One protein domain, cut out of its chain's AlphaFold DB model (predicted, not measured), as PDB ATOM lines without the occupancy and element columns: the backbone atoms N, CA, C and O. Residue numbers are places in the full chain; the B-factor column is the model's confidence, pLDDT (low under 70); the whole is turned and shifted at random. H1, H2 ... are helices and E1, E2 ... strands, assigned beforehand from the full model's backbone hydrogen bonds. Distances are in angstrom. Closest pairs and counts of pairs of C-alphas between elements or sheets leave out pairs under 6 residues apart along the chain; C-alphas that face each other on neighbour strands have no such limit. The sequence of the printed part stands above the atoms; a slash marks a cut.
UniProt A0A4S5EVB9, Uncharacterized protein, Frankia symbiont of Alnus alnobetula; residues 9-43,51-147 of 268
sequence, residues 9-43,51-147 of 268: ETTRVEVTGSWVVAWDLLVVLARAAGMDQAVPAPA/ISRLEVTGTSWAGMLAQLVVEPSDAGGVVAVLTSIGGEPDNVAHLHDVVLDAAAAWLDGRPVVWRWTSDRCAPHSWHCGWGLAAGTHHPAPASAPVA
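What this domain is: This is residues 9 to 43 and 51 to 147 of the 268 residues of an uncharacterized protein of Frankia symbiont of Alnus alnobetula (UniProt A0A4S5EVB9). One twisted sheet of five strands forms a wall, with helices H1 and H2 covering one face of it and no named helix on the other. Past the E5 edge, residues 119 to 147 go on as a long stretch with no named element. The printed part has 132 residues with two named helices and five named strands, in the order E1 H1 E2 E3 E4 H2 E5 along the chain; the class is mixed, helices and strands. The sheet runs E2 - E3 - E4 - E1 - E5, all antiparallel. The whole is compact, with a radius of gyration of the C-alphas of 14.1 A and spans of 38 by 36 by 23 A.

Where its parts are: In sheet order, E2 is residues 54 to 59, 17.0 A long, and E3 is residues 65 to 72, 23.8 A. E4 is residues 78 to 85, 23.3 A, and E1 is residues 9 to 16, 23.8 A, beginning at C-alpha 9 (148.341, 252.985, 162.929). E5 is residues 113 to 118, 17.8 A, ending at C-alpha 118 (142.624, 248.712, 165.677). H1 is residues 22 to 32, 15.5 A, and H2 is residues 89 to 107, 27.0 A, beginning at C-alpha 89 (154.759, 253.884, 169.941).

How they stand to each other: E2, E3 and E4 form a meander, each strand the antiparallel neighbour of the one before, with hairpins E2 and E3, and E3 and E4. Within hydrogen-bond range are N 56 and O 68 at 2.9 A between E2 and E3, N 67 and O 83 at 2.8 A between E3 and E4, N 11 and O 82 at 2.8 A between E4 and E1, and N 14 and O 115 at 2.8 A between E1 and E5. E2 and E5 are the edge strands and are apart. H1 and H2 are on the same face of the sheet E2 E3 E4 E1 E5, an arrangement of two layers, the sheet one layer and the helices on one face of it the other. H1 runs along the strands over E3, at 17 degrees to it on the local plane and a height over the sheet of 8.8 A; the C-alphas of Ala 22 and Val 70, the closest, are 6.3 A apart. H2 runs along the strands over E1 and, only just, with 3 of its C-alphas, over E4; its height over the sheet is 9.1 A, and its closest C-alpha pair with E1 is Thr 11 and His 96, 6.7 A. H1 touches residues 98 to 106 of H2 alone, at a steep tilt of 42 degrees, opposite ways; the closest C-alphas, of Ala 32 and Val 99, are 5.4 A apart. E4, H2 and E5 form a split strand-helix-strand unit, two strands running the same way with E1 between them, its crossover right-handed. In H1 and H2 every O i to N i+4 pair is within hydrogen-bond range.

The domain as a whole: The C-alphas of Ala 43 and Ala 147, the two farthest apart, are 41.7 A apart. Residues 44 to 50 are not printed, and C-alphas 43 and 51 are 10.5 A apart across the cut, which falls in the link from H1 to E2. The links printed whole are tight. The mean pLDDT of the printed part is 70.6, and 56 residues are under 70, among them residues 108 to 147.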
ATOM      1  N   GLU A   9     149.337 253.652 162.102       83.50
ATOM      2  CA  GLU A   9     148.341 252.985 162.929       83.50
ATOM      3  C   GLU A   9     146.940 253.464 162.584       83.50
ATOM      4  O   GLU A   9     146.696 254.661 162.414       83.50
ATOM      5  N   THR A  10     146.017 252.511 162.503       85.31
ATOM      6  CA  THR A  10     144.629 252.749 162.136       85.31
ATOM      7  C   THR A  10     143.699 252.300 163.252       85.31
ATOM      8  O   THR A  10     143.863 251.241 163.862       85.31
ATOM      9  N   THR A  11     142.670 253.095 163.517       84.25
ATOM     10  CA  THR A  11     141.533 252.716 164.354       84.25
ATOM     11  C   THR A  11     140.243 253.083 163.656       84.25
ATOM     12  O   THR A  11     140.065 254.202 163.192       84.25
ATOM     13  N   ARG A  12     139.334 252.118 163.579       84.69
ATOM     14  CA  ARG A  12     138.042 252.232 162.914       84.69
ATOM     15  C   ARG A  12     136.944 252.049 163.945       84.69
ATOM     16  O   ARG A  12     136.964 251.072 164.681       84.69
ATOM     17  N   VAL A  13     135.980 252.956 163.956       82.56
ATOM     18  CA  VAL A  13     134.737 252.895 164.723       82.56
ATOM     19  C   VAL A  13     133.597 252.799 163.723       82.56
ATOM     20  O   VAL A  13     133.525 253.579 162.781       82.56
ATOM     21  N   GLU A  14     132.706 251.838 163.897       77.44
ATOM     22  CA  GLU A  14     131.561 251.637 163.019       77.44
ATOM     23  C   GLU A  14     130.285 251.592 163.842       77.44
ATOM     24  O   GLU A  14     130.196 250.868 164.831       77.44
ATOM     25  N   VAL A  15     129.297 252.363 163.409       71.56
ATOM     26  CA  VAL A  15     128.008 252.511 164.070       71.56
ATOM     27  C   VAL A  15     126.902 252.104 163.114       71.56
ATOM     28  O   VAL A  15     126.941 252.422 161.927       71.56
ATOM     29  N   THR A  16     125.887 251.436 163.648       67.88
ATOM     30  CA  THR A  16     124.649 251.110 162.941       67.88
ATOM     31  C   THR A  16     123.541 252.090 163.334       67.88
ATOM     32  O   THR A  16     123.351 252.392 164.514       67.88
ATOM     33  N   GLY A  17     122.790 252.566 162.340       64.00
ATOM     34  CA  GLY A  17     121.599 253.391 162.539       64.00
ATOM     35  C   GLY A  17     121.795 254.894 162.316       64.00
ATOM     36  O   GLY A  17     122.861 255.461 162.544       64.00
ATOM     37  N   SER A  18     120.703 255.550 161.916       67.38
ATOM     38  CA  SER A  18     120.641 256.957 161.489       67.38
ATOM     39  C   SER A  18     120.649 257.986 162.628       67.38
ATOM     40  O   SER A  18     120.540 259.183 162.378       67.38
ATOM     41  N   TRP A  19     120.772 257.543 163.882       67.75
ATOM     42  CA  TRP A  19     120.792 258.416 165.065       67.75
ATOM     43  C   TRP A  19     122.143 259.105 165.293       67.75
ATOM     44  O   TRP A  19     122.248 259.987 166.145       67.75
ATOM     45  N   VAL A  20     123.183 258.703 164.557       74.12
ATOM     46  CA  VAL A  20     124.503 259.335 164.592       74.12
ATOM     47  C   VAL A  20     124.634 260.309 163.435       74.12
ATOM     48  O   VAL A  20     124.671 259.918 162.271       74.12
ATOM     49  N   VAL A  21     124.763 261.589 163.772       84.56
ATOM     50  CA  VAL A  21     125.145 262.626 162.816       84.56
ATOM     51  C   VAL A  21     126.658 262.540 162.610       84.56
ATOM     52  O   VAL A  21     127.426 262.705 163.559       84.56
ATOM     53  N   ALA A  22     127.092 262.284 161.371       85.31
ATOM     54  CA  ALA A  22     128.509 262.134 161.019       85.31
ATOM     55  C   ALA A  22     129.357 263.345 161.449       85.31
ATOM     56  O   ALA A  22     130.477 263.182 161.931       85.31
ATOM     57  N   TRP A  23     128.796 264.551 161.333       86.75
ATOM     58  CA  TRP A  23     129.437 265.788 161.775       86.75
ATOM     59  C   TRP A  23     129.705 265.818 163.284       86.75
ATOM     60  O   TRP A  23     130.815 266.133 163.707       86.75
ATOM     61  N   ASP A  24     128.723 265.446 164.104       88.69
ATOM     62  CA  ASP A  24     128.882 265.457 165.560       88.69
ATOM     63  C   ASP A  24     129.947 264.453 166.006       88.69
ATOM     64  O   ASP A  24     130.786 264.769 166.851       88.69
ATOM     65  N   LEU A  25     129.949 263.263 165.394       88.31
ATOM     66  CA  LEU A  25     130.972 262.255 165.651       88.31
ATOM     67  C   LEU A  25     132.360 262.772 165.243       88.31
ATOM     68  O   LEU A  25     133.296 262.671 166.033       88.31
ATOM     69  N   LEU A  26     132.494 263.391 164.064       91.06
ATOM     70  CA  LEU A  26     133.747 264.008 163.618       91.06
ATOM     71  C   LEU A  26     134.268 265.023 164.644       91.06
ATOM     72  O   LEU A  26     135.433 264.954 165.025       91.06
ATOM     73  N   VAL A  27     133.418 265.940 165.114       91.00
ATOM     74  CA  VAL A  27     133.804 266.988 166.074       91.00
ATOM     75  C   VAL A  27     134.292 266.384 167.393       91.00
ATOM     76  O   VAL A  27     135.298 266.838 167.943       91.00
ATOM     77  N   VAL A  28     133.604 265.359 167.904       92.31
ATOM     78  CA  VAL A  28     133.984 264.667 169.146       92.31
ATOM     79  C   VAL A  28     135.356 264.012 169.008       92.31
ATOM     80  O   VAL A  28     136.232 264.237 169.846       92.31
ATOM     81  N   LEU A  29     135.561 263.245 167.937       93.44
ATOM     82  CA  LEU A  29     136.803 262.506 167.720       93.44
ATOM     83  C   LEU A  29     137.972 263.443 167.381       93.44
ATOM     84  O   LEU A  29     139.072 263.260 167.901       93.44
ATOM     85  N   ALA A  30     137.744 264.486 166.580       92.62
ATOM     86  CA  ALA A  30     138.761 265.485 166.261       92.62
ATOM     87  C   ALA A  30     139.214 266.243 167.515       92.62
ATOM     88  O   ALA A  30     140.411 266.450 167.708       92.62
ATOM     89  N   ARG A  31     138.284 266.597 168.412       94.31
ATOM     90  CA  ARG A  31     138.625 267.215 169.701       94.31
ATOM     91  C   ARG A  31     139.454 266.279 170.576       94.31
ATOM     92  O   ARG A  31     140.457 266.719 171.129       94.31
ATOM     93  N   ALA A  32     139.071 265.008 170.681       89.69
ATOM     94  CA  ALA A  32     139.829 264.008 171.438       89.69
ATOM     95  C   ALA A  32     141.253 263.812 170.885       89.69
ATOM     96  O   ALA A  32     142.209 263.670 171.646       89.69
ATOM     97  N   ALA A  33     141.412 263.887 169.563       90.81
ATOM     98  CA  ALA A  33     142.712 263.814 168.907       90.81
ATOM     99  C   ALA A  33     143.543 265.111 169.008       90.81
ATOM    100  O   ALA A  33     144.719 265.108 168.643       90.81
ATOM    101  N   GLY A  34     142.978 266.218 169.502       92.06
ATOM    102  CA  GLY A  34     143.635 267.532 169.510       92.06
ATOM    103  C   GLY A  34     143.712 268.195 168.130       92.06
ATOM    104  O   GLY A  34     144.588 269.016 167.894       92.06
ATOM    105  N   MET A  35     142.815 267.819 167.214       93.06
ATOM    106  CA  MET A  35     142.699 268.339 165.844       93.06
ATOM    107  C   MET A  35     141.506 269.295 165.680       93.06
ATOM    108  O   MET A  35     140.989 269.474 164.580       93.06
ATOM    109  N   ASP A  36     141.030 269.901 166.766       88.56
ATOM    110  CA  ASP A  36     139.852 270.773 166.790       88.56
ATOM    111  C   ASP A  36     139.985 271.983 165.857       88.56
ATOM    112  O   ASP A  36     139.026 272.354 165.185       88.56
ATOM    113  N   GLN A  37     141.187 272.551 165.746       86.00
ATOM    114  CA  GLN A  37     141.462 273.674 164.844       86.00
ATOM    115  C   GLN A  37     141.441 273.295 163.357       86.00
ATOM    116  O   GLN A  37     141.330 274.174 162.506       86.00
ATOM    117  N   ALA A  38     141.562 272.003 163.039       85.12
ATOM    118  CA  ALA A  38     141.504 271.498 161.670       85.12
ATOM    119  C   ALA A  38     140.069 271.165 161.226       85.12
ATOM    120  O   ALA A  38     139.846 270.863 160.053       85.12
ATOM    121  N   VAL A  39     139.091 271.218 162.140       84.69
ATOM    122  CA  VAL A  39     137.685 270.982 161.811       84.69
ATOM    123  C   VAL A  39     137.134 272.203 161.064       84.69
ATOM    124  O   VAL A  39     137.217 273.321 161.583       84.69
ATOM    125  N   PRO A  40     136.567 272.033 159.856       75.69
ATOM    126  CA  PRO A  40     135.962 273.144 159.134       75.69
ATOM    127  C   PRO A  40     134.778 273.735 159.916       75.69
ATOM    128  O   PRO A  40     134.153 273.066 160.738       75.69
ATOM    129  N   ALA A  41     134.444 275.001 159.661       73.31
ATOM    130  CA  ALA A  41     133.207 275.569 160.191       73.31
ATOM    131  C   ALA A  41     132.003 274.774 159.645       73.31
ATOM    132  O   ALA A  41     132.048 274.355 158.484       73.31
ATOM    133  N   PRO A  42     130.942 274.554 160.446       65.88
ATOM    134  CA  PRO A  42     129.756 273.860 159.963       65.88
ATOM    135  C   PRO A  42     129.201 274.600 158.743       65.88
ATOM    136  O   PRO A  42     128.989 275.812 158.792       65.88
ATOM    137  N   ALA A  43     129.002 273.875 157.639       60.28
ATOM    138  CA  ALA A  43     128.220 274.388 156.523       60.28
ATOM    139  C   ALA A  43     126.780 274.653 157.000       60.28
ATOM    140  O   ALA A  43     126.327 274.026 157.960       60.28
ATOM    141  N   ILE A  51     126.255 264.345 152.794       54.06
ATOM    142  CA  ILE A  51     127.670 264.418 153.148       54.06
ATOM    143  C   ILE A  51     128.239 263.014 152.948       54.06
ATOM    144  O   ILE A  51     128.120 262.145 153.809       54.06
ATOM    145  N   SER A  52     128.822 262.792 151.774       69.56
ATOM    146  CA  SER A  52     129.331 261.491 151.345       69.56
ATOM    147  C   SER A  52     130.611 261.088 152.072       69.56
ATOM    148  O   SER A  52     130.875 259.899 152.203       69.56
ATOM    149  N   ARG A  53     131.401 262.059 152.550       83.94
ATOM    150  CA  ARG A  53     132.622 261.838 153.332       83.94
ATOM    151  C   ARG A  53     133.098 263.138 153.976       83.94
ATOM    152  O   ARG A  53     133.258 264.148 153.294       83.94
ATOM    153  N   LEU A  54     133.361 263.099 155.276       87.62
ATOM    154  CA  LEU A  54     134.037 264.150 156.031       87.62
ATOM    155  C   LEU A  54     135.475 263.731 156.288       87.62
ATOM    156  O   LEU A  54     135.739 262.584 156.637       87.62
ATOM    157  N   GLU A  55     136.404 264.663 156.139       90.56
ATOM    158  CA  GLU A  55     137.818 264.398 156.357       90.56
ATOM    159  C   GLU A  55     138.477 265.587 157.046       90.56
ATOM    160  O   GLU A  55     138.308 266.734 156.635       90.56
ATOM    161  N   VAL A  56     139.232 265.295 158.101       91.56
ATOM    162  CA  VAL A  56     140.040 266.258 158.845       91.56
ATOM    163  C   VAL A  56     141.446 265.695 158.948       91.56
ATOM    164  O   VAL A  56     141.638 264.567 159.390       91.56
ATOM    165  N   THR A  57     142.435 266.484 158.542       93.50
ATOM    166  CA  THR A  57     143.852 266.139 158.691       93.50
ATOM    167  C   THR A  57     144.527 267.221 159.511       93.50
ATOM    168  O   THR A  57     144.352 268.408 159.238       93.50
ATOM    169  N   GLY A  58     145.308 266.825 160.509       92.19
ATOM    170  CA  GLY A  58     145.991 267.760 161.388       92.19
ATOM    171  C   GLY A  58     147.083 267.100 162.211       92.19
ATOM    172  O   GLY A  58     147.329 265.897 162.127       92.19
ATOM    173  N   THR A  59     147.753 267.909 163.021       93.38
ATOM    174  CA  THR A  59     148.696 267.407 164.017       93.38
ATOM    175  C   THR A  59     147.931 267.138 165.305       93.38
ATOM    176  O   THR A  59     147.245 268.023 165.809       93.38
ATOM    177  N   SER A  60     148.044 265.924 165.833       91.50
ATOM    178  CA  SER A  60     147.468 265.566 167.132       91.50
ATOM    179  C   SER A  60     148.171 266.285 168.288       91.50
ATOM    180  O   SER A  60     149.299 266.768 168.145       91.50
ATOM    181  N   TRP A  61     147.560 266.276 169.476       88.06
ATOM    182  CA  TRP A  61     148.185 266.810 170.699       88.06
ATOM    183  C   TRP A  61     149.528 266.133 171.041       88.06
ATOM    184  O   TRP A  61     150.369 266.723 171.715       88.06
ATOM    185  N   ALA A  62     149.752 264.915 170.545       80.00
ATOM    186  CA  ALA A  62     150.979 264.145 170.720       80.00
ATOM    187  C   ALA A  62     152.054 264.432 169.648       80.00
ATOM    188  O   ALA A  62     153.090 263.766 169.619       80.00
ATOM    189  N   GLY A  63     151.822 265.394 168.748       85.88
ATOM    190  CA  GLY A  63     152.767 265.780 167.696       85.88
ATOM    191  C   GLY A  63     152.786 264.854 166.475       85.88
ATOM    192  O   GLY A  63     153.619 265.033 165.590       85.88
ATOM    193  N   MET A  64     151.878 263.878 166.408       88.88
ATOM    194  CA  MET A  64     151.750 262.946 165.281       88.88
ATOM    195  C   MET A  64     150.856 263.537 164.200       88.88
ATOM    196  O   MET A  64     149.867 264.199 164.529       88.88
ATOM    197  N   LEU A  65     151.156 263.255 162.933       92.19
ATOM    198  CA  LEU A  65     150.231 263.560 161.847       92.19
ATOM    199  C   LEU A  65     149.063 262.578 161.931       92.19
ATOM    200  O   LEU A  65     149.283 261.368 161.922       92.19
ATOM    201  N   ALA A  66     147.842 263.090 162.018       92.69
ATOM    202  CA  ALA A  66     146.637 262.287 162.107       92.69
ATOM    203  C   ALA A  66     145.612 262.714 161.053       92.69
ATOM    204  O   ALA A  66     145.486 263.889 160.701       92.69
ATOM    205  N   GLN A  67     144.883 261.731 160.545       94.62
ATOM    206  CA  GLN A  67     143.792 261.885 159.599       94.62
ATOM    207  C   GLN A  67     142.565 261.195 160.184       94.62
ATOM    208  O   GLN A  67     142.620 260.023 160.548       94.62
ATOM    209  N   LEU A  68     141.462 261.925 160.274       94.44
ATOM    210  CA  LEU A  68     140.167 261.418 160.690       94.44
ATOM    211  C   LEU A  68     139.206 261.507 159.508       94.44
ATOM    212  O   LEU A  68     138.903 262.599 159.026       94.44
ATOM    213  N   VAL A  69     138.717 260.359 159.060       92.69
ATOM    214  CA  VAL A  69     137.714 260.237 158.000       92.69
ATOM    215  C   VAL A  69     136.418 259.737 158.615       92.69
ATOM    216  O   VAL A  69     136.438 258.773 159.371       92.69
ATOM    217  N   VAL A  70     135.294 260.370 158.296       90.44
ATOM    218  CA  VAL A  70     133.960 259.936 158.718       90.44
ATOM    219  C   VAL A  70     133.063 259.830 157.490       90.44
ATOM    220  O   VAL A  70     132.854 260.810 156.781       90.44
ATOM    221  N   GLU A  71     132.538 258.642 157.224       88.31
ATOM    222  CA  GLU A  71     131.755 258.323 156.028       88.31
ATOM    223  C   GLU A  71     130.497 257.514 156.388       88.31
ATOM    224  O   GLU A  71     130.470 256.845 157.427       88.31
ATOM    225  N   PRO A  72     129.424 257.577 155.584       81.81
ATOM    226  CA  PRO A  72     128.259 256.733 155.790       81.81
ATOM    227  C   PRO A  72     128.627 255.251 155.632       81.81
ATOM    228  O   PRO A  72     129.416 254.869 154.772       81.81
ATOM    229  N   SER A  73     128.037 254.407 156.477       74.44
ATOM    230  CA  SER A  73     128.133 252.949 156.373       74.44
ATOM    231  C   SER A  73     127.043 252.409 155.449       74.44
ATOM    232  O   SER A  73     125.892 252.844 155.538       74.44
ATOM    233  N   ASP A  74     127.360 251.371 154.671       68.44
ATOM    234  CA  ASP A  74     126.389 250.601 153.875       68.44
ATOM    235  C   ASP A  74     125.229 250.042 154.727       68.44
ATOM    236  O   ASP A  74     124.141 249.773 154.220       68.44
ATOM    237  N   ALA A  75     125.438 249.891 156.040       60.09
ATOM    238  CA  ALA A  75     124.428 249.449 157.003       60.09
ATOM    239  C   ALA A  75     123.507 250.581 157.518       60.09
ATOM    240  O   ALA A  75     122.759 250.374 158.476       60.09
ATOM    241  N   GLY A  76     123.563 251.782 156.929       63.88
ATOM    242  CA  GLY A  76     122.710 252.920 157.302       63.88
ATOM    243  C   GLY A  76     123.149 253.650 158.575       63.88
ATOM    244  O   GLY A  76     122.311 254.204 159.287       63.88
ATOM    245  N   GLY A  77     124.444 253.612 158.891       76.25
ATOM    246  CA  GLY A  77     125.059 254.345 160.001       76.25
ATOM    247  C   GLY A  77     126.321 255.079 159.555       76.25
ATOM    248  O   GLY A  77     126.361 255.608 158.447       76.25
ATOM    249  N   VAL A  78     127.358 255.109 160.392       83.75
ATOM    250  CA  VAL A  78     128.586 255.880 160.138       83.75
ATOM    251  C   VAL A  78     129.823 255.044 160.448       83.75
ATOM    252  O   VAL A  78     129.856 254.311 161.436       83.75
ATOM    253  N   VAL A  79     130.852 255.175 159.617       86.06
ATOM    254  CA  VAL A  79     132.204 254.678 159.859       86.06
ATOM    255  C   VAL A  79     133.113 255.874 160.109       86.06
ATOM    256  O   VAL A  79     133.180 256.780 159.287       86.06
ATOM    257  N   ALA A  80     133.833 255.867 161.226       89.75
ATOM    258  CA  ALA A  80     134.916 256.796 161.509       89.75
ATOM    259  C   ALA A  80     136.252 256.046 161.507       89.75
ATOM    260  O   ALA A  80     136.376 254.992 162.126       89.75
ATOM    261  N   VAL A  81     137.259 256.578 160.823       92.12
ATOM    262  CA  VAL A  81     138.603 256.005 160.728       92.12
ATOM    263  C   VAL A  81     139.614 257.063 161.134       92.12
ATOM    264  O   VAL A  81     139.719 258.099 160.484       92.12
ATOM    265  N   LEU A  82     140.354 256.791 162.203       92.44
ATOM    266  CA  LEU A  82     141.535 257.537 162.607       92.44
ATOM    267  C   LEU A  82     142.779 256.807 162.103       92.44
ATOM    268  O   LEU A  82     143.024 255.667 162.493       92.44
ATOM    269  N   THR A  83     143.587 257.498 161.316       92.88
ATOM    270  CA  THR A  83     144.917 257.059 160.899       92.88
ATOM    271  C   THR A  83     145.943 258.008 161.498       92.88
ATOM    272  O   THR A  83     145.777 259.221 161.387       92.88
ATOM    273  N   SER A  84     147.006 257.493 162.107       90.12
ATOM    274  CA  SER A  84     148.127 258.309 162.578       90.12
ATOM    275  C   SER A  84     149.459 257.816 162.020       90.12
ATOM    276  O   SER A  84     149.629 256.637 161.703       90.12
ATOM    277  N   ILE A  85     150.388 258.755 161.827       90.50
ATOM    278  CA  ILE A  85     151.721 258.511 161.280       90.50
ATOM    279  C   ILE A  85     152.759 259.266 162.112       90.50
ATOM    280  O   ILE A  85     152.658 260.479 162.334       90.50
ATOM    281  N   GLY A  86     153.813 258.539 162.486       83.69
ATOM    282  CA  GLY A  86     154.928 259.059 163.274       83.69
ATOM    283  C   GLY A  86     154.621 259.101 164.770       83.69
ATOM    284  O   GLY A  86     153.530 258.753 165.201       83.69
ATOM    285  N   GLY A  87     155.602 259.536 165.561       77.75
ATOM    286  CA  GLY A  87     155.519 259.548 167.023       77.75
ATOM    287  C   GLY A  87     156.081 258.291 167.686       77.75
ATOM    288  O   GLY A  87     156.379 257.291 167.038       77.75
ATOM    289  N   GLU A  88     156.252 258.380 169.003       75.44
ATOM    290  CA  GLU A  88     156.692 257.259 169.838       75.44
ATOM    291  C   GLU A  88     155.550 256.234 169.975       75.44
ATOM    292  O   GLU A  88     154.411 256.653 170.210       75.44
ATOM    293  N   PRO A  89     155.803 254.912 169.907       68.69
ATOM    294  CA  PRO A  89     154.759 253.884 169.941       68.69
ATOM    295  C   PRO A  89     153.769 253.991 171.107       68.69
ATOM    296  O   PRO A  89     152.594 253.647 170.940       68.69
ATOM    297  N   ASP A  90     154.210 254.473 172.272       64.25
ATOM    298  CA  ASP A  90     153.346 254.691 173.438       64.25
ATOM    299  C   ASP A  90     152.410 255.895 173.257       64.25
ATOM    300  O   ASP A  90     151.239 255.822 173.632       64.25
ATOM    301  N   ASN A  91     152.883 256.969 172.617       69.50
ATOM    302  CA  ASN A  91     152.066 258.140 172.295       69.50
ATOM    303  C   ASN A  91     151.050 257.827 171.195       69.50
ATOM    304  O   ASN A  91     149.901 258.252 171.299       69.50
ATOM    305  N   VAL A  92     151.452 257.040 170.188       73.25
ATOM    306  CA  VAL A  92     150.533 256.523 169.164       73.25
ATOM    307  C   VAL A  92     149.423 255.720 169.842       73.25
ATOM    308  O   VAL A  92     148.245 255.999 169.644       73.25
ATOM    309  N   ALA A  93     149.784 254.802 170.743       68.44
ATOM    310  CA  ALA A  93     148.808 254.004 171.484       68.44
ATOM    311  C   ALA A  93     147.822 254.885 172.252       68.44
ATOM    312  O   ALA A  93     146.615 254.671 172.217       68.44
ATOM    313  N   HIS A  94     148.362 255.875 172.963       69.94
ATOM    314  CA  HIS A  94     147.569 256.726 173.828       69.94
ATOM    315  C   HIS A  94     146.592 257.599 173.031       69.94
ATOM    316  O   HIS A  94     145.453 257.761 173.455       69.94
ATOM    317  N   LEU A  95     146.993 258.106 171.860       81.19
ATOM    318  CA  LEU A  95     146.094 258.839 170.965       81.19
ATOM    319  C   LEU A  95     144.897 257.981 170.546       81.19
ATOM    320  O   LEU A  95     143.757 258.439 170.617       81.19
ATOM    321  N   HIS A  96     145.159 256.753 170.104       82.25
ATOM    322  CA  HIS A  96     144.117 255.848 169.634       82.25
ATOM    323  C   HIS A  96     143.179 255.418 170.776       82.25
ATOM    324  O   HIS A  96     141.964 255.409 170.578       82.25
ATOM    325  N   ASP A  97     143.709 255.180 171.982       71.88
ATOM    326  CA  ASP A  97     142.907 254.896 173.182       71.88
ATOM    327  C   ASP A  97     141.995 256.085 173.547       71.88
ATOM    328  O   ASP A  97     140.786 255.919 173.685       71.88
ATOM    329  N   VAL A  98     142.535 257.311 173.599       74.88
ATOM    330  CA  VAL A  98     141.765 258.523 173.951       74.88
ATOM    331  C   VAL A  98     140.624 258.786 172.965       74.88
ATOM    332  O   VAL A  98     139.529 259.191 173.361       74.88
ATOM    333  N   VAL A  99     140.857 258.553 171.671       84.44
ATOM    334  CA  VAL A  99     139.811 258.707 170.650       84.44
ATOM    335  C   VAL A  99     138.739 257.624 170.791       84.44
ATOM    336  O   VAL A  99     137.554 257.927 170.633       84.44
ATOM    337  N   LEU A 100     139.115 256.390 171.137       80.44
ATOM    338  CA  LEU A 100     138.159 255.315 171.414       80.44
ATOM    339  C   LEU A 100     137.316 255.591 172.661       80.44
ATOM    340  O   LEU A 100     136.103 255.393 172.616       80.44
ATOM    341  N   ASP A 101     137.911 256.103 173.738       73.88
ATOM    342  CA  ASP A 101     137.170 256.474 174.948       73.88
ATOM    343  C   ASP A 101     136.173 257.603 174.681       73.88
ATOM    344  O   ASP A 101     135.038 257.574 175.162       73.88
ATOM    345  N   ALA A 102     136.565 258.587 173.866       80.69
ATOM    346  CA  ALA A 102     135.672 259.660 173.447       80.69
ATOM    347  C   ALA A 102     134.519 259.142 172.572       80.69
ATOM    348  O   ALA A 102     133.374 259.572 172.749       80.69
ATOM    349  N   ALA A 103     134.799 258.200 171.662       82.56
ATOM    350  CA  ALA A 103     133.775 257.533 170.865       82.56
ATOM    351  C   ALA A 103     132.784 256.785 171.764       82.56
ATOM    352  O   ALA A 103     131.576 256.989 171.641       82.56
ATOM    353  N   ALA A 104     133.288 255.980 172.703       73.44
ATOM    354  CA  ALA A 104     132.477 255.205 173.634       73.44
ATOM    355  C   ALA A 104     131.586 256.106 174.492       73.44
ATOM    356  O   ALA A 104     130.368 255.952 174.494       73.44
ATOM    357  N   ALA A 105     132.165 257.123 175.138       76.75
ATOM    358  CA  ALA A 105     131.419 258.053 175.983       76.75
ATOM    359  C   ALA A 105     130.283 258.767 175.228       76.75
ATOM    360  O   ALA A 105     129.238 259.070 175.808       76.75
ATOM    361  N   TRP A 106     130.471 259.040 173.935       82.31
ATOM    362  CA  TRP A 106     129.462 259.695 173.109       82.31
ATOM    363  C   TRP A 106     128.391 258.728 172.574       82.31
ATOM    364  O   TRP A 106     127.201 259.070 172.559       82.31
ATOM    365  N   LEU A 107     128.800 257.526 172.155       75.56
ATOM    366  CA  LEU A 107     127.932 256.508 171.555       75.56
ATOM    367  C   LEU A 107     127.119 255.727 172.592       75.56
ATOM    368  O   LEU A 107     125.953 255.439 172.333       75.56
ATOM    369  N   ASP A 108     127.665 255.452 173.778       69.50
ATOM    370  CA  ASP A 108     127.001 254.649 174.819       69.50
ATOM    371  C   ASP A 108     125.741 255.323 175.380       69.50
ATOM    372  O   ASP A 108     124.827 254.662 175.875       69.50
ATOM    373  N   GLY A 109     125.641 256.648 175.259       65.69
ATOM    374  CA  GLY A 109     124.432 257.395 175.601       65.69
ATOM    375  C   GLY A 109     123.314 257.315 174.553       65.69
ATOM    376  O   GLY A 109     122.318 258.025 174.693       65.69
ATOM    377  N   ARG A 110     123.478 256.539 173.470       68.88
ATOM    378  CA  ARG A 110     122.591 256.543 172.292       68.88
ATOM    379  C   ARG A 110     122.028 255.151 172.001       68.88
ATOM    380  O   ARG A 110     122.690 254.150 172.260       68.88
ATOM    381  N   PRO A 111     120.821 255.057 171.413       68.31
ATOM    382  CA  PRO A 111     120.206 253.784 171.046       68.31
ATOM    383  C   PRO A 111     120.796 253.233 169.733       68.31
ATOM    384  O   PRO A 111     120.077 253.031 168.756       68.31
ATOM    385  N   VAL A 112     122.114 253.030 169.686       63.47
ATOM    386  CA  VAL A 112     122.848 252.553 168.503       63.47
ATOM    387  C   VAL A 112     123.736 251.372 168.864       63.47
ATOM    388  O   VAL A 112     124.238 251.281 169.981       63.47
ATOM    389  N   VAL A 113     123.946 250.462 167.913       63.78
ATOM    390  CA  VAL A 113     124.962 249.412 168.061       63.78
ATOM    391  C   VAL A 113     126.219 249.888 167.358       63.78
ATOM    392  O   VAL A 113     126.161 250.268 166.187       63.78
ATOM    393  N   TRP A 114     127.345 249.855 168.061       65.50
ATOM    394  CA  TRP A 114     128.634 250.255 167.521       65.50
ATOM    395  C   TRP A 114     129.726 249.231 167.851       65.50
ATOM    396  O   TRP A 114     129.583 248.411 168.762       65.50
ATOM    397  N   ARG A 115     130.796 249.249 167.056       66.69
ATOM    398  CA  ARG A 115     131.983 248.393 167.180       66.69
ATOM    399  C   ARG A 115     133.240 249.175 166.828       66.69
ATOM    400  O   ARG A 115     133.155 250.195 166.147       66.69
ATOM    401  N   TRP A 116     134.405 248.668 167.217       69.31
ATOM    402  CA  TRP A 116     135.677 249.251 166.803       69.31
ATOM    403  C   TRP A 116     136.750 248.196 166.513       69.31
ATOM    404  O   TRP A 116     136.693 247.073 167.012       69.31
ATOM    405  N   THR A 117     137.734 248.560 165.693       66.25
ATOM    406  CA  THR A 117     138.907 247.738 165.362       66.25
ATOM    407  C   THR A 117     140.163 248.605 165.326       66.25
ATOM    408  O   THR A 117     140.105 249.731 164.839       66.25
ATOM    409  N   SER A 118     141.300 248.079 165.785       67.75
ATOM    410  CA  SER A 118     142.624 248.712 165.677       67.75
ATOM    411  C   SER A 118     143.634 247.716 165.107       67.75
ATOM    412  O   SER A 118     143.496 246.515 165.344       67.75
ATOM    413  N   ASP A 119     144.663 248.203 164.411       63.78
ATOM    414  CA  ASP A 119     145.769 247.382 163.885       63.78
ATOM    415  C   ASP A 119     146.537 246.632 164.992       63.78
ATOM    416  O   ASP A 119     147.183 245.613 164.740       63.78
ATOM    417  N   ARG A 120     146.438 247.094 166.246       54.25
ATOM    418  CA  ARG A 120     147.011 246.413 167.420       54.25
ATOM    419  C   ARG A 120     146.188 245.217 167.898       54.25
ATOM    420  O   ARG A 120     146.612 244.507 168.813       54.25
ATOM    421  N   CYS A 121     145.023 244.984 167.304       46.50
ATOM    422  CA  CYS A 121     144.112 243.914 167.671       46.50
ATOM    423  C   CYS A 121     143.980 242.888 166.540       46.50
ATOM    424  O   CYS A 121     143.949 243.232 165.362       46.50
ATOM    425  N   ALA A 122     143.870 241.603 166.887       32.28
ATOM    426  CA  ALA A 122     143.646 240.570 165.881       32.28
ATOM    427  C   ALA A 122     142.267 240.779 165.210       32.28
ATOM    428  O   ALA A 122     141.279 240.966 165.923       32.28
ATOM    429  N   PRO A 123     142.147 240.663 163.872       36.22
ATOM    430  CA  PRO A 123     140.927 240.995 163.113       36.22
ATOM    431  C   PRO A 123     139.684 240.155 163.473       36.22
ATOM    432  O   PRO A 123     138.587 240.416 162.981       36.22
ATOM    433  N   HIS A 124     139.839 239.143 164.332       30.28
ATOM    434  CA  HIS A 124     138.785 238.223 164.764       30.28
ATOM    435  C   HIS A 124     138.692 238.065 166.293       30.28
ATOM    436  O   HIS A 124     137.992 237.170 166.771       30.28
ATOM    437  N   SER A 125     139.388 238.885 167.091       29.30
ATOM    438  CA  SER A 125     139.287 238.782 168.550       29.30
ATOM    439  C   SER A 125     138.004 239.435 169.065       29.30
ATOM    440  O   SER A 125     137.864 240.654 169.070       29.30
ATOM    441  N   TRP A 126     137.098 238.599 169.568       30.58
ATOM    442  CA  TRP A 126     135.832 238.939 170.236       30.58
ATOM    443  C   TRP A 126     135.930 239.930 171.415       30.58
ATOM    444  O   TRP A 126     134.905 240.427 171.870       30.58
ATOM    445  N   HIS A 127     137.140 240.248 171.888       37.78
ATOM    446  CA  HIS A 127     137.407 241.232 172.945       37.78
ATOM    447  C   HIS A 127     137.551 242.678 172.464       37.78
ATOM    448  O   HIS A 127     137.610 243.587 173.286       37.78
ATOM    449  N   CYS A 128     137.539 242.910 171.154       41.53
ATOM    450  CA  CYS A 128     137.465 244.248 170.571       41.53
ATOM    451  C   CYS A 128     135.991 244.639 170.403       41.53
ATOM    452  O   CYS A 128     135.441 244.606 169.308       41.53
ATOM    453  N   GLY A 129     135.354 244.887 171.554       38.12
ATOM    454  CA  GLY A 129     134.089 245.601 171.755       38.12
ATOM    455  C   GLY A 129     132.944 245.333 170.775       38.12
ATOM    456  O   GLY A 129     132.757 246.080 169.820       38.12
ATOM    457  N   TRP A 130     132.088 244.359 171.096       31.70
ATOM    458  CA  TRP A 130     130.676 244.413 170.706       31.70
ATOM    459  C   TRP A 130     129.880 245.131 171.794       31.70
ATOM    460  O   TRP A 130     129.987 244.775 172.969       31.70
ATOM    461  N   GLY A 131     129.031 246.083 171.411       31.91
ATOM    462  CA  GLY A 131     127.878 246.453 172.227       31.91
ATOM    463  C   GLY A 131     126.821 245.351 172.134       31.91
ATOM    464  O   GLY A 131     126.198 245.176 171.090       31.91
ATOM    465  N   LEU A 132     126.616 244.584 173.208       32.50
ATOM    466  CA  LEU A 132     125.385 243.804 173.373       32.50
ATOM    467  C   LEU A 132     124.323 244.698 174.013       32.50
ATOM    468  O   LEU A 132     124.642 245.564 174.828       32.50
ATOM    469  N   ALA A 133     123.059 244.439 173.684       32.16
ATOM    470  CA  ALA A 133     121.864 245.176 174.111       32.16
ATOM    471  C   ALA A 133     121.576 245.172 175.640       32.16
ATOM    472  O   ALA A 133     120.428 245.290 176.055       32.16
ATOM    473  N   ALA A 134     122.599 245.030 176.490       31.31
ATOM    474  CA  ALA A 134     122.519 245.018 177.948       31.31
ATOM    475  C   ALA A 134     123.650 245.806 178.660       31.31
ATOM    476  O   ALA A 134     123.794 245.687 179.873       31.31
ATOM    477  N   GLY A 135     124.419 246.640 177.950       30.34
ATOM    478  CA  GLY A 135     125.083 247.799 178.569       30.34
ATOM    479  C   GLY A 135     126.261 247.538 179.518       30.34
ATOM    480  O   GLY A 135     126.451 248.305 180.457       30.34
ATOM    481  N   THR A 136     127.086 246.511 179.297       31.39
ATOM    482  CA  THR A 136     128.373 246.400 180.011       31.39
ATOM    483  C   THR A 136     129.535 246.299 179.036       31.39
ATOM    484  O   THR A 136     129.750 245.244 178.437       31.39
ATOM    485  N   HIS A 137     130.301 247.384 178.919       46.00
ATOM    486  CA  HIS A 137     131.633 247.386 178.321       46.00
ATOM    487  C   HIS A 137     132.706 247.239 179.407       46.00
ATOM    488  O   HIS A 137     132.586 247.794 180.500       46.00
ATOM    489  N   HIS A 138     133.770 246.506 179.078       34.88
ATOM    490  CA  HIS A 138     135.056 246.588 179.762       34.88
ATOM    491  C   HIS A 138     135.973 247.457 178.892       34.88
ATOM    492  O   HIS A 138     136.577 246.924 177.959       34.88
ATOM    493  N   PRO A 139     136.033 248.784 179.108       37.69
ATOM    494  CA  PRO A 139     137.056 249.593 178.461       37.69
ATOM    495  C   PRO A 139     138.434 249.089 178.904       37.69
ATOM    496  O   PRO A 139     138.631 248.740 180.073       37.69
ATOM    497  N   ALA A 140     139.395 249.047 177.978       35.94
ATOM    498  CA  ALA A 140     140.792 249.012 178.385       35.94
ATOM    499  C   ALA A 140     141.044 250.295 179.201       35.94
ATOM    500  O   ALA A 140     140.635 251.368 178.761       35.94
ATOM    501  N   PRO A 141     141.619 250.221 180.413       31.92
ATOM    502  CA  PRO A 141     141.696 251.377 181.295       31.92
ATOM    503  C   PRO A 141     142.535 252.501 180.668       31.92
ATOM    504  O   PRO A 141     143.737 252.351 180.459       31.92
ATOM    505  N   ALA A 142     141.874 253.633 180.427       32.69
ATOM    506  CA  ALA A 142     142.377 254.861 179.810       32.69
ATOM    507  C   ALA A 142     143.358 255.692 180.657       32.69
ATOM    508  O   ALA A 142     143.780 256.779 180.261       32.69
ATOM    509  N   SER A 143     143.684 255.265 181.875       30.17
ATOM    510  CA  SER A 143     144.408 256.114 182.819       30.17
ATOM    511  C   SER A 143     145.920 255.867 182.766       30.17
ATOM    512  O   SER A 143     146.393 254.853 183.282       30.17
ATOM    513  N   ALA A 144     146.643 256.863 182.229       28.41
ATOM    514  CA  ALA A 144     148.106 257.031 182.143       28.41
ATOM    515  C   ALA A 144     148.795 256.334 180.943       28.41
ATOM    516  O   ALA A 144     148.253 255.371 180.411       28.41
ATOM    517  N   PRO A 145     149.984 256.791 180.484       32.12
ATOM    518  CA  PRO A 145     150.783 256.094 179.472       32.12
ATOM    519  C   PRO A 145     151.265 254.772 180.068       32.12
ATOM    520  O   PRO A 145     152.320 254.665 180.695       32.12
ATOM    521  N   VAL A 146     150.411 253.762 179.979       37.59
ATOM    522  CA  VAL A 146     150.661 252.488 180.613       37.59
ATOM    523  C   VAL A 146     151.526 251.654 179.670       37.59
ATOM    524  O   VAL A 146     151.066 251.217 178.616       37.59
ATOM    525  N   ALA A 147     152.780 251.417 180.062       34.72
ATOM    526  CA  ALA A 147     153.717 250.568 179.330       34.72
ATOM    527  C   ALA A 147     153.058 249.242 178.901       34.72
ATOM    528  O   ALA A 147     152.374 248.593 179.699       34.72
TER     529      ALA A 147